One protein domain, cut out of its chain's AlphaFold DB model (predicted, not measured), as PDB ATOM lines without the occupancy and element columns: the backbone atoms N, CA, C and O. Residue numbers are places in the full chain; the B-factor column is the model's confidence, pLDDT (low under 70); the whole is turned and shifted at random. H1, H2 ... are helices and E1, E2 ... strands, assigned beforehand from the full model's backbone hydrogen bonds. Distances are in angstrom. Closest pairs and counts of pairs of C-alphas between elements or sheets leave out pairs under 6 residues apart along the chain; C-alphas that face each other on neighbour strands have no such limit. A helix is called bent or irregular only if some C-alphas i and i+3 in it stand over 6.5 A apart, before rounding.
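What this domain is: This is residues 45 to 127 of the 128 residues of an uncharacterized protein of Lacisediminihabitans profunda (UniProt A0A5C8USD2). A twisted sheet of four strands curls round one helix, H1, which packs on one face of it, while the other face has no named helix. The tight turn between E1 and E2 lies at one end of the long axis and the loop of residues 92 to 103 at the other. The printed part has 83 residues, with one named helix and four named strands in the order H1 E1 E2 E3 E4; the sheet's order is E1 - E2 - E3 - E4, all antiparallel, and the class is mixed, helices and strands. The whole is compact, with a radius of gyration of the C-alphas of 12.6 A, and its elongated outline spans 38 by 24 by 19 A.

Where its parts are: E1 holds residues 76 to 78, 6.6 A long. E2, residues 84 to 91, measures 22.8 A from first to last C-alpha. E3, residues 104 to 112, measures 26.2 A. E4, residues 117 to 126, is the longest strand by residues, 25.8 A, and ends with C-alpha 126 at (120.359, 67.298, 88.674). H1, residues 45 to 62, measures 24.9 A and begins with C-alpha 45 at (101.333, 72.843, 102.046). It has a kink of 38 degrees near residue 56 and is neither bent nor irregular, but only just: C-alphas 58 and 61 are 6.2 A apart.

How they stand to each other: The sheet is a meander, each strand the antiparallel neighbour of the one before, with E1 and E4 as edge strands. E2 and E3 form a hairpin at 151 degrees, with N 86 and O 108 within hydrogen-bond range at 2.8 A. E3 and E4 form a hairpin at 164 degrees, with N 109 and O 120 at 2.8 A. E1 and E2 form a hairpin at 177 degrees, with N 77 and O 85 at 2.8 A. E1 and E4 are apart. H1 is on the sheet, in two layers, a helix on one face of a sheet. Its closest C-alphas to E3 are those of Ala 47 and Val 110, 5.7 A, and to E2 those of Trp 48 and Val 86, 6.1 A. In H1, 12 of 14 O i to N i+4 pairs are within hydrogen-bond range. Residues 67 to 68 pair with residues 90 to 91 of E2, antiparallel.

The domain as a whole: The two C-alphas farthest apart are those of Asp 81 and Gly 94, 39.1 A. The links H1 to E1 and E2 to E3 are long, with 13 and 12 residues. The printed part has no cut. Mean pLDDT of the printed part is 85.7, with residues 92 to 103 and residue 127 under 70.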
ATOM      1  N   LEU A  45     100.256  72.247 101.259       96.12
ATOM      2  CA  LEU A  45     101.333  72.843 102.046       96.12
ATOM      3  C   LEU A  45     101.969  71.819 102.993       96.12
ATOM      4  O   LEU A  45     103.192  71.773 103.086       96.12
ATOM      5  N   ASP A  46     101.174  70.978 103.660       96.56
ATOM      6  CA  ASP A  46     101.727  69.942 104.547       96.56
ATOM      7  C   ASP A  46     102.544  68.922 103.759       96.56
ATOM      8  O   ASP A  46     103.641  68.559 104.174       96.56
ATOM      9  N   ALA A  47     102.036  68.502 102.595       97.31
ATOM     10  CA  ALA A  47     102.744  67.591 101.708       97.31
ATOM     11  C   ALA A  47     104.087  68.181 101.256       97.31
ATOM     12  O   ALA A  47     105.119  67.509 101.311       97.31
ATOM     13  N   TRP A  48     104.098  69.461 100.872       97.44
ATOM     14  CA  TRP A  48     105.334  70.142 100.507       97.44
ATOM     15  C   TRP A  48     106.316  70.261 101.672       97.44
ATOM     16  O   TRP A  48     107.506  70.007 101.490       97.44
ATOM     17  N   LEU A  49     105.835  70.612 102.869       96.00
ATOM     18  CA  LEU A  49     106.665  70.709 104.070       96.00
ATOM     19  C   LEU A  49     107.275  69.356 104.445       96.00
ATOM     20  O   LEU A  49     108.462  69.299 104.757       96.00
ATOM     21  N   ALA A  50     106.491  68.280 104.373       96.25
ATOM     22  CA  ALA A  50     106.944  66.926 104.667       96.25
ATOM     23  C   ALA A  50     108.043  66.469 103.694       96.25
ATOM     24  O   ALA A  50     109.118  66.059 104.132       96.25
ATOM     25  N   CYS A  51     107.822  66.624 102.383       96.25
ATOM     26  CA  CYS A  51     108.839  66.322 101.372       96.25
ATOM     27  C   CYS A  51     110.084  67.206 101.550       96.25
ATOM     28  O   CYS A  51     111.200  66.706 101.623       96.25
ATOM     29  N   SER A  52     109.911  68.518 101.730       94.12
ATOM     30  CA  SER A  52     111.034  69.447 101.916       94.12
ATOM     31  C   SER A  52     111.868  69.124 103.155       94.12
ATOM     32  O   SER A  52     113.087  69.278 103.132       94.12
ATOM     33  N   ALA A  53     111.238  68.693 104.250       93.62
ATOM     34  CA  ALA A  53     111.945  68.272 105.454       93.62
ATOM     35  C   ALA A  53     112.748  66.984 105.220       93.62
ATOM     36  O   ALA A  53     113.908  66.917 105.632       93.62
ATOM     37  N   ALA A  54     112.167  66.004 104.522       93.25
ATOM     38  CA  ALA A  54     112.857  64.771 104.150       93.25
ATOM     39  C   ALA A  54     114.081  65.058 103.263       93.25
ATOM     40  O   ALA A  54     115.183  64.603 103.555       93.25
ATOM     41  N   GLU A  55     113.930  65.907 102.248       91.25
ATOM     42  CA  GLU A  55     115.016  66.222 101.311       91.25
ATOM     43  C   GLU A  55     116.100  67.117 101.927       91.25
ATOM     44  O   GLU A  55     117.279  67.017 101.590       91.25
ATOM     45  N   ARG A  56     115.766  67.939 102.927       89.12
ATOM     46  CA  ARG A  56     116.785  68.617 103.749       89.12
ATOM     47  C   ARG A  56     117.651  67.627 104.522       89.12
ATOM     48  O   ARG A  56     118.851  67.864 104.651       89.12
ATOM     49  N   ALA A  57     117.058  66.549 105.029       89.12
ATOM     50  CA  ALA A  57     117.790  65.505 105.738       89.12
ATOM     51  C   ALA A  57     118.614  64.626 104.783       89.12
ATOM     52  O   ALA A  57     119.723  64.235 105.136       89.12
ATOM     53  N   ASN A  58     118.113  64.364 103.573       86.12
ATOM     54  CA  ASN A  58     118.794  63.529 102.583       86.12
ATOM     55  C   ASN A  58     119.842  64.317 101.785       86.12
ATOM     56  O   ASN A  58     121.040  64.056 101.895       86.12
ATOM     57  N   TYR A  59     119.402  65.302 101.003       81.38
ATOM     58  CA  TYR A  59     120.245  66.081 100.102       81.38
ATOM     59  C   TYR A  59     120.978  67.213 100.824       81.38
ATOM     60  O   TYR A  59     122.176  67.418 100.624       81.38
ATOM     61  N   GLY A  60     120.275  67.951 101.689       78.75
ATOM     62  CA  GLY A  60     120.811  69.158 102.331       78.75
ATOM     63  C   GLY A  60     122.026  68.903 103.231       78.75
ATOM     64  O   GLY A  60     122.925  69.738 103.296       78.75
ATOM     65  N   LEU A  61     122.091  67.740 103.889       82.62
ATOM     66  CA  LEU A  61     123.258  67.346 104.687       82.62
ATOM     67  C   LEU A  61     124.480  66.995 103.828       82.62
ATOM     68  O   LEU A  61     125.610  67.219 104.257       82.62
ATOM     69  N   GLN A  62     124.259  66.459 102.627       81.94
ATOM     70  CA  GLN A  62     125.324  66.100 101.686       81.94
ATOM     71  C   GLN A  62     125.820  67.313 100.887       81.94
ATOM     72  O   GLN A  62     126.967  67.334 100.447       81.94
ATOM     73  N   ASN A  63     124.979  68.342 100.756       78.00
ATOM     74  CA  ASN A  63     125.235  69.544  99.968       78.00
ATOM     75  C   ASN A  63     125.134  70.801 100.857       78.00
ATOM     76  O   ASN A  63     124.159  71.559 100.792       78.00
ATOM     77  N   PRO A  64     126.122  71.035 101.740       77.38
ATOM     78  CA  PRO A  64     126.099  72.174 102.646       77.38
ATOM     79  C   PRO A  64     126.118  73.498 101.872       77.38
ATOM     80  O   PRO A  64     126.950  73.711 100.994       77.38
ATOM     81  N   GLY A  65     125.214  74.413 102.232       77.31
ATOM     82  CA  GLY A  65     125.040  75.706 101.556       77.31
ATOM     83  C   GLY A  65     123.925  75.726 100.509       77.31
ATOM     84  O   GLY A  65     123.639  76.788  99.959       77.31
ATOM     85  N   THR A  66     123.267  74.591 100.266       78.94
ATOM     86  CA  THR A  66     122.070  74.522  99.431       78.94
ATOM     87  C   THR A  66     120.917  75.337 100.020       78.94
ATOM     88  O   THR A  66     120.601  75.247 101.210       78.94
ATOM     89  N   VAL A  67     120.242  76.104  99.163       84.44
ATOM     90  CA  VAL A  67     119.048  76.883  99.511       84.44
ATOM     91  C   VAL A  67     117.823  76.235  98.876       84.44
ATOM     92  O   VAL A  67     117.739  76.091  97.662       84.44
ATOM     93  N   PHE A  68     116.851  75.852  99.698       86.19
ATOM     94  CA  PHE A  68     115.592  75.279  99.223       86.19
ATOM     95  C   PHE A  68     114.675  76.384  98.703       86.19
ATOM     96  O   PHE A  68     114.527  77.422  99.357       86.19
ATOM     97  N   ALA A  69     114.045  76.139  97.555       87.06
ATOM     98  CA  ALA A  69     113.015  77.016  97.025       87.06
ATOM     99  C   ALA A  69     111.870  77.181  98.044       87.06
ATOM    100  O   ALA A  69     111.623  76.277  98.847       87.06
ATOM    101  N   PRO A  70     111.170  78.325  98.049       90.56
ATOM    102  CA  PRO A  70     109.946  78.468  98.826       90.56
ATOM    103  C   PRO A  70     108.834  77.560  98.278       90.56
ATOM    104  O   PRO A  70     108.916  77.053  97.158       90.56
ATOM    105  N   TYR A  71     107.772  77.391  99.068       93.31
ATOM    106  CA  TYR A  71     106.568  76.691  98.632       93.31
ATOM    107  C   TYR A  71     105.973  77.342  97.377       93.31
ATOM    108  O   TYR A  71     105.720  78.548  97.358       93.31
ATOM    109  N   ASP A  72     105.690  76.514  96.377       93.25
ATOM    110  CA  ASP A  72     104.913  76.867  95.195       93.25
ATOM    111  C   ASP A  72     103.859  75.777  94.974       93.25
ATOM    112  O   ASP A  72     104.182  74.595  94.838       93.25
ATOM    113  N   ALA A  73     102.586  76.172  94.954       94.69
ATOM    114  CA  ALA A  73     101.474  75.248  94.772       94.69
ATOM    115  C   ALA A  73     101.511  74.532  93.412       94.69
ATOM    116  O   ALA A  73     101.004  73.418  93.309       94.69
ATOM    117  N   SER A  74     102.126  75.128  92.385       95.81
ATOM    118  CA  SER A  74     102.281  74.497  91.068       95.81
ATOM    119  C   SER A  74     103.209  73.277  91.088       95.81
ATOM    120  O   SER A  74     103.079  72.396  90.240       95.81
ATOM    121  N   ASN A  75     104.068  73.172  92.106       95.12
ATOM    122  CA  ASN A  75     104.954  72.032  92.333       95.12
ATOM    123  C   ASN A  75     104.308  70.928  93.185       95.12
ATOM    124  O   ASN A  75     104.979  69.963  93.552       95.12
ATOM    125  N   VAL A  76     103.021  71.055  93.524       97.56
ATOM    126  CA  VAL A  76     102.286  70.059  94.307       97.56
ATOM    127  C   VAL A  76     101.023  69.648  93.573       97.56
ATOM    128  O   VAL A  76     100.083  70.426  93.419       97.56
ATOM    129  N   LYS A  77     100.965  68.383  93.176       97.69
ATOM    130  CA  LYS A  77      99.805  67.789  92.523       97.69
ATOM    131  C   LYS A  77      99.096  66.852  93.489       97.69
ATOM    132  O   LYS A  77      99.676  65.866  93.928       97.69
ATOM    133  N   ALA A  78      97.844  67.166  93.811       97.19
ATOM    134  CA  ALA A  78      96.969  66.237  94.516       97.19
ATOM    135  C   ALA A  78      96.534  65.117  93.563       97.19
ATOM    136  O   ALA A  78      96.134  65.382  92.426       97.19
ATOM    137  N   GLU A  79      96.604  63.882  94.032       96.69
ATOM    138  CA  GLU A  79      96.191  62.695  93.297       96.69
ATOM    139  C   GLU A  79      94.816  62.211  93.779       96.69
ATOM    140  O   GLU A  79      94.348  62.537  94.874       96.69
ATOM    141  N   SER A  80      94.134  61.413  92.955       95.06
ATOM    142  CA  SER A  80      92.781  60.926  93.265       95.06
ATOM    143  C   SER A  80      92.722  59.946  94.440       95.06
ATOM    144  O   SER A  80      91.643  59.703  94.974       95.06
ATOM    145  N   ASP A  81      93.855  59.360  94.822       92.88
ATOM    146  CA  ASP A  81      93.984  58.432  95.949       92.88
ATOM    147  C   ASP A  81      94.254  59.143  97.290       92.88
ATOM    148  O   ASP A  81      94.437  58.486  98.313       92.88
ATOM    149  N   GLY A  82      94.257  60.481  97.297       91.75
ATOM    150  CA  GLY A  82      94.533  61.294  98.482       91.75
ATOM    151  C   GLY A  82      96.023  61.491  98.770       91.75
ATOM    152  O   GLY A  82      96.359  62.083  99.797       91.75
ATOM    153  N   SER A  83      96.910  61.015  97.893       97.00
ATOM    154  CA  SER A  83      98.335  61.339  97.935       97.00
ATOM    155  C   SER A  83      98.650  62.654  97.214       97.00
ATOM    156  O   SER A  83      97.818  63.240  96.515       97.00
ATOM    157  N   PHE A  84      99.875  63.130  97.403       98.31
ATOM    158  CA  PHE A  84     100.424  64.305  96.748       98.31
ATOM    159  C   PHE A  84     101.739  63.944  96.071       98.31
ATOM    160  O   PHE A  84     102.662  63.464  96.729       98.31
ATOM    161  N   THR A  85     101.856  64.250  94.782       97.69
ATOM    162  CA  THR A  85     103.150  64.316  94.101       97.69
ATOM    163  C   THR A  85     103.733  65.706  94.327       97.69
ATOM    164  O   THR A  85     103.105  66.709  93.984       97.69
ATOM    165  N   VAL A  86     104.923  65.779  94.915       97.81
ATOM    166  CA  VAL A  86     105.579  67.025  95.319       97.81
ATOM    167  C   VAL A  86     106.925  67.143  94.625       97.81
ATOM    168  O   VAL A  86     107.697  66.190  94.631       97.81
ATOM    169  N   GLN A  87     107.232  68.325  94.097       95.25
ATOM    170  CA  GLN A  87     108.569  68.699  93.651       95.25
ATOM    171  C   GLN A  87     109.155  69.777  94.565       95.25
ATOM    172  O   GLN A  87     108.501  70.766  94.903       95.25
ATOM    173  N   VAL A  88     110.409  69.585  94.961       92.56
ATOM    174  CA  VAL A  88     111.175  70.517  95.784       92.56
ATOM    175  C   VAL A  88     112.449  70.858  95.038       92.56
ATOM    176  O   VAL A  88     113.313  70.009  94.837       92.56
ATOM    177  N   SER A  89     112.567  72.112  94.620       89.19
ATOM    178  CA  SER A  89     113.763  72.608  93.946       89.19
ATOM    179  C   SER A  89     114.762  73.158  94.955       89.19
ATOM    180  O   SER A  89     114.385  73.762  95.965       89.19
ATOM    181  N   PHE A  90     116.044  73.009  94.655       84.94
ATOM    182  CA  PHE A  90     117.121  73.572  95.453       84.94
ATOM    183  C   PHE A  90     118.136  74.302  94.580       84.94
ATOM    184  O   PHE A  90     118.410  73.939  93.438       84.94
ATOM    185  N   GLN A  91     118.689  75.366  95.147       77.56
ATOM    186  CA  GLN A  91     119.781  76.135  94.578       77.56
ATOM    187  C   GLN A  91     121.094  75.644  95.196       77.56
ATOM    188  O   GLN A  91     121.179  75.567  96.428       77.56
ATOM    189  N   PRO A  92     122.111  75.321  94.386       66.94
ATOM    190  CA  PRO A  92     123.411  74.925  94.889       66.94
ATOM    191  C   PRO A  92     124.098  76.117  95.579       66.94
ATOM    192  O   PRO A  92     123.708  77.276  95.374       66.94
ATOM    193  N   PRO A  93     125.130  75.861  96.400       60.28
ATOM    194  CA  PRO A  93     125.892  76.917  97.058       60.28
ATOM    195  C   PRO A  93     126.421  77.940  96.037       60.28
ATOM    196  O   PRO A  93     127.191  77.595  95.144       60.28
ATOM    197  N   GLY A  94     126.002  79.205  96.161       59.72
ATOM    198  CA  GLY A  94     126.352  80.288  95.225       59.72
ATOM    199  C   GLY A  94     125.227  80.727  94.277       59.72
ATOM    200  O   GLY A  94     125.376  81.744  93.600       59.72
ATOM    201  N   GLY A  95     124.087  80.026  94.264       58.28
ATOM    202  CA  GLY A  95     122.853  80.509  93.638       58.28
ATOM    203  C   GLY A  95     122.307  81.756  94.345       58.28
ATOM    204  O   GLY A  95     122.428  81.907  95.561       58.28
ATOM    205  N   THR A  96     121.714  82.680  93.588       53.56
ATOM    206  CA  THR A  96     121.030  83.863  94.143       53.56
ATOM    207  C   THR A  96     119.589  83.901  93.652       53.56
ATOM    208  O   THR A  96     119.275  83.340  92.604       53.56
ATOM    209  N   ALA A  97     118.707  84.623  94.350       51.00
ATOM    210  CA  ALA A  97     117.336  84.857  93.882       51.00
ATOM    211  C   ALA A  97     117.287  85.520  92.484       51.00
ATOM    212  O   ALA A  97     116.310  85.359  91.760       51.00
ATOM    213  N   GLN A  98     118.346  86.242  92.099       44.75
ATOM    214  CA  GLN A  98     118.514  86.891  90.796       44.75
ATOM    215  C   GLN A  98     119.079  85.965  89.703       44.75
ATOM    216  O   GLN A  98     118.952  86.294  88.526       44.75
ATOM    217  N   ASN A  99     119.685  84.828  90.062       49.34
ATOM    218  CA  ASN A  99     120.146  83.804  89.124       49.34
ATOM    219  C   ASN A  99     119.794  82.408  89.672       49.34
ATOM    220  O   ASN A  99     120.653  81.744  90.267       49.34
ATOM    221  N   PRO A 100     118.521  81.988  89.537       53.41
ATOM    222  CA  PRO A 100     118.038  80.710  90.029       53.41
ATOM    223  C   PRO A 100     118.464  79.610  89.057       53.41
ATOM    224  O   PRO A 100     117.644  79.025  88.355       53.41
ATOM    225  N   VAL A 101     119.763  79.324  88.998       55.94
ATOM    226  CA  VAL A 101     120.197  78.015  88.517       55.94
ATOM    227  C   VAL A 101     119.775  77.049  89.620       55.94
ATOM    228  O   VAL A 101     120.477  76.874  90.612       55.94
ATOM    229  N   TYR A 102     118.540  76.549  89.546       60.72
ATOM    230  CA  TYR A 102     118.135  75.421  90.372       60.72
ATOM    231  C   TYR A 102     119.041  74.274  89.955       60.72
ATOM    232  O   TYR A 102     119.012  73.891  88.794       60.72
ATOM    233  N   GLY A 103     119.894  73.823  90.867       66.81
ATOM    234  CA  GLY A 103     120.910  72.808  90.590       66.81
ATOM    235  C   GLY A 103     120.331  71.407  90.690       66.81
ATOM    236  O   GLY A 103     120.877  70.483  90.110       66.81
ATOM    237  N   ALA A 104     119.195  71.238  91.376       77.38
ATOM    238  CA  ALA A 104     118.462  69.983  91.354       77.38
ATOM    239  C   ALA A 104     117.008  70.119  91.844       77.38
ATOM    240  O   ALA A 104     116.619  71.098  92.493       77.38
ATOM    241  N   ILE A 105     116.198  69.122  91.486       87.69
ATOM    242  CA  ILE A 105     114.812  68.937  91.926       87.69
ATOM    243  C   ILE A 105     114.691  67.551  92.550       87.69
ATOM    244  O   ILE A 105     114.937  66.553  91.877       87.69
ATOM    245  N   ALA A 106     114.245  67.483  93.800       90.62
ATOM    246  CA  ALA A 106     113.786  66.242  94.408       90.62
ATOM    247  C   ALA A 106     112.276  66.095  94.230       90.62
ATOM    248  O   ALA A 106     111.529  67.076  94.284       90.62
ATOM    249  N   SER A 107     111.826  64.863  94.026       94.00
ATOM    250  CA  SER A 107     110.412  64.526  93.907       94.00
ATOM    251  C   SER A 107     110.008  63.538  94.996       94.00
ATOM    252  O   SER A 107     110.684  62.531  95.197       94.00
ATOM    253  N   CYS A 108     108.871  63.782  95.648       96.69
ATOM    254  CA  CYS A 108     108.289  62.874  96.633       96.69
ATOM    255  C   CYS A 108     106.842  62.518  96.288       96.69
ATOM    256  O   CYS A 108     106.109  63.327  95.716       96.69
ATOM    257  N   VAL A 109     106.401  61.350  96.747       97.62
ATOM    258  CA  VAL A 109     104.985  61.043  96.971       97.62
ATOM    259  C   VAL A 109     104.715  61.122  98.468       97.62
ATOM    260  O   VAL A 109     105.410  60.478  99.253       97.62
ATOM    261  N   VAL A 110     103.716  61.910  98.867       97.69
ATOM    262  CA  VAL A 110     103.338  62.108 100.273       97.69
ATOM    263  C   VAL A 110     101.883  61.712 100.486       97.69
ATOM    264  O   VAL A 110     101.008  62.127  99.732       97.69
ATOM    265  N   LYS A 111     101.604  60.925 101.521       96.62
ATOM    266  CA  LYS A 111     100.246  60.501 101.906       96.62
ATOM    267  C   LYS A 111     100.120  60.419 103.430       96.62
ATOM    268  O   LYS A 111     101.100  60.605 104.142       96.62
ATOM    269  N   GLY A 112      98.927  60.100 103.927       95.06
ATOM    270  CA  GLY A 112      98.672  59.935 105.360       95.06
ATOM    271  C   GLY A 112      98.029  61.170 105.984       95.06
ATOM    272  O   GLY A 112      97.187  61.821 105.360       95.06
ATOM    273  N   THR A 113      98.395  61.463 107.230       96.25
ATOM    274  CA  THR A 113      97.787  62.527 108.044       96.25
ATOM    275  C   THR A 113      98.835  63.513 108.545       96.25
ATOM    276  O   THR A 113     100.035  63.290 108.399       96.25
ATOM    277  N   VAL A 114      98.390  64.613 109.159       93.19
ATOM    278  CA  VAL A 114      99.276  65.659 109.703       93.19
ATOM    279  C   VAL A 114     100.333  65.104 110.659       93.19
ATOM    280  O   VAL A 114     101.478  65.547 110.618       93.19
ATOM    281  N   SER A 115      99.968  64.161 111.531       93.25
ATOM    282  CA  SER A 115     100.906  63.591 112.507       93.25
ATOM    283  C   SER A 115     101.718  62.414 111.992       93.25
ATOM    284  O   SER A 115     102.731  62.080 112.600       93.25
ATOM    285  N   GLU A 116     101.272  61.768 110.918       94.25
ATOM    286  CA  GLU A 116     101.909  60.569 110.378       94.25
ATOM    287  C   GLU A 116     101.933  60.620 108.841       94.25
ATOM    288  O   GLU A 116     101.217  59.871 108.168       94.25
ATOM    289  N   PRO A 117     102.712  61.553 108.259       95.06
ATOM    290  CA  PRO A 117     102.929  61.579 106.825       95.06
ATOM    291  C   PRO A 117     103.870  60.437 106.419       95.06
ATOM    292  O   PRO A 117     104.973  60.310 106.949       95.06
ATOM    293  N   ASP A 118     103.453  59.636 105.441       96.50
ATOM    294  CA  ASP A 118     104.324  58.682 104.753       96.50
ATOM    295  C   ASP A 118     104.921  59.373 103.523       96.50
ATOM    296  O   ASP A 118     104.183  59.874 102.667       96.50
ATOM    297  N   ILE A 119     106.252  59.440 103.470       96.56
ATOM    298  CA  ILE A 119     107.010  60.182 102.461       96.56
ATOM    299  C   ILE A 119     107.896  59.194 101.717       96.56
ATOM    300  O   ILE A 119     108.809  58.601 102.287       96.56
ATOM    301  N   VAL A 120     107.659  59.067 100.417       95.62
ATOM    302  CA  VAL A 120     108.485  58.256  99.526       95.62
ATOM    303  C   VAL A 120     109.198  59.192  98.565       95.62
ATOM    304  O   VAL A 120     108.558  59.785  97.697       95.62
ATOM    305  N   SER A 121     110.516  59.331  98.711       90.31
ATOM    306  CA  SER A 121     111.334  60.017  97.706       90.31
ATOM    307  C   SER A 121     111.396  59.148  96.449       90.31
ATOM    308  O   SER A 121     111.716  57.959  96.522       90.31
ATOM    309  N   ILE A 122     111.017  59.716  95.307       88.62
ATOM    310  CA  ILE A 122     110.907  59.008  94.020       88.62
ATOM    311  C   ILE A 122     112.002  59.408  93.028       88.62
ATOM    312  O   ILE A 122     112.049  58.870  91.922       88.62
ATOM    313  N   GLY A 123     112.902  60.306  93.425       82.50
ATOM    314  CA  GLY A 123     114.121  60.603  92.686       82.50
ATOM    315  C   GLY A 123     114.551  62.059  92.780       82.50
ATOM    316  O   GLY A 123     113.772  62.950  93.121       82.50
ATOM    317  N   GLU A 124     115.806  62.277  92.408       82.38
ATOM    318  CA  GLU A 124     116.435  63.585  92.293       82.38
ATOM    319  C   GLU A 124     116.883  63.779  90.845       82.38
ATOM    320  O   GLU A 124     117.429  62.872  90.216       82.38
ATOM    321  N   THR A 125     116.623  64.960  90.297       81.25
ATOM    322  CA  THR A 125     117.090  65.362  88.970       81.25
ATOM    323  C   THR A 125     118.072  66.504  89.141       81.25
ATOM    324  O   THR A 125     117.669  67.582  89.571       81.25
ATOM    325  N   ASP A 126     119.336  66.261  88.805       72.00
ATOM    326  CA  ASP A 126     120.359  67.298  88.674       72.00
ATOM    327  C   ASP A 126     120.093  68.129  87.410       72.00
ATOM    328  O   ASP A 126     119.744  67.591  86.354       72.00
ATOM    329  N   LEU A 127     120.197  69.446  87.543       69.62
ATOM    330  CA  LEU A 127     119.908  70.423  86.502       69.62
ATOM    331  C   LEU A 127     121.144  71.251  86.094       69.62
ATOM    332  O   LEU A 127     121.017  72.043  85.152       69.62
TER     333      LEU A 127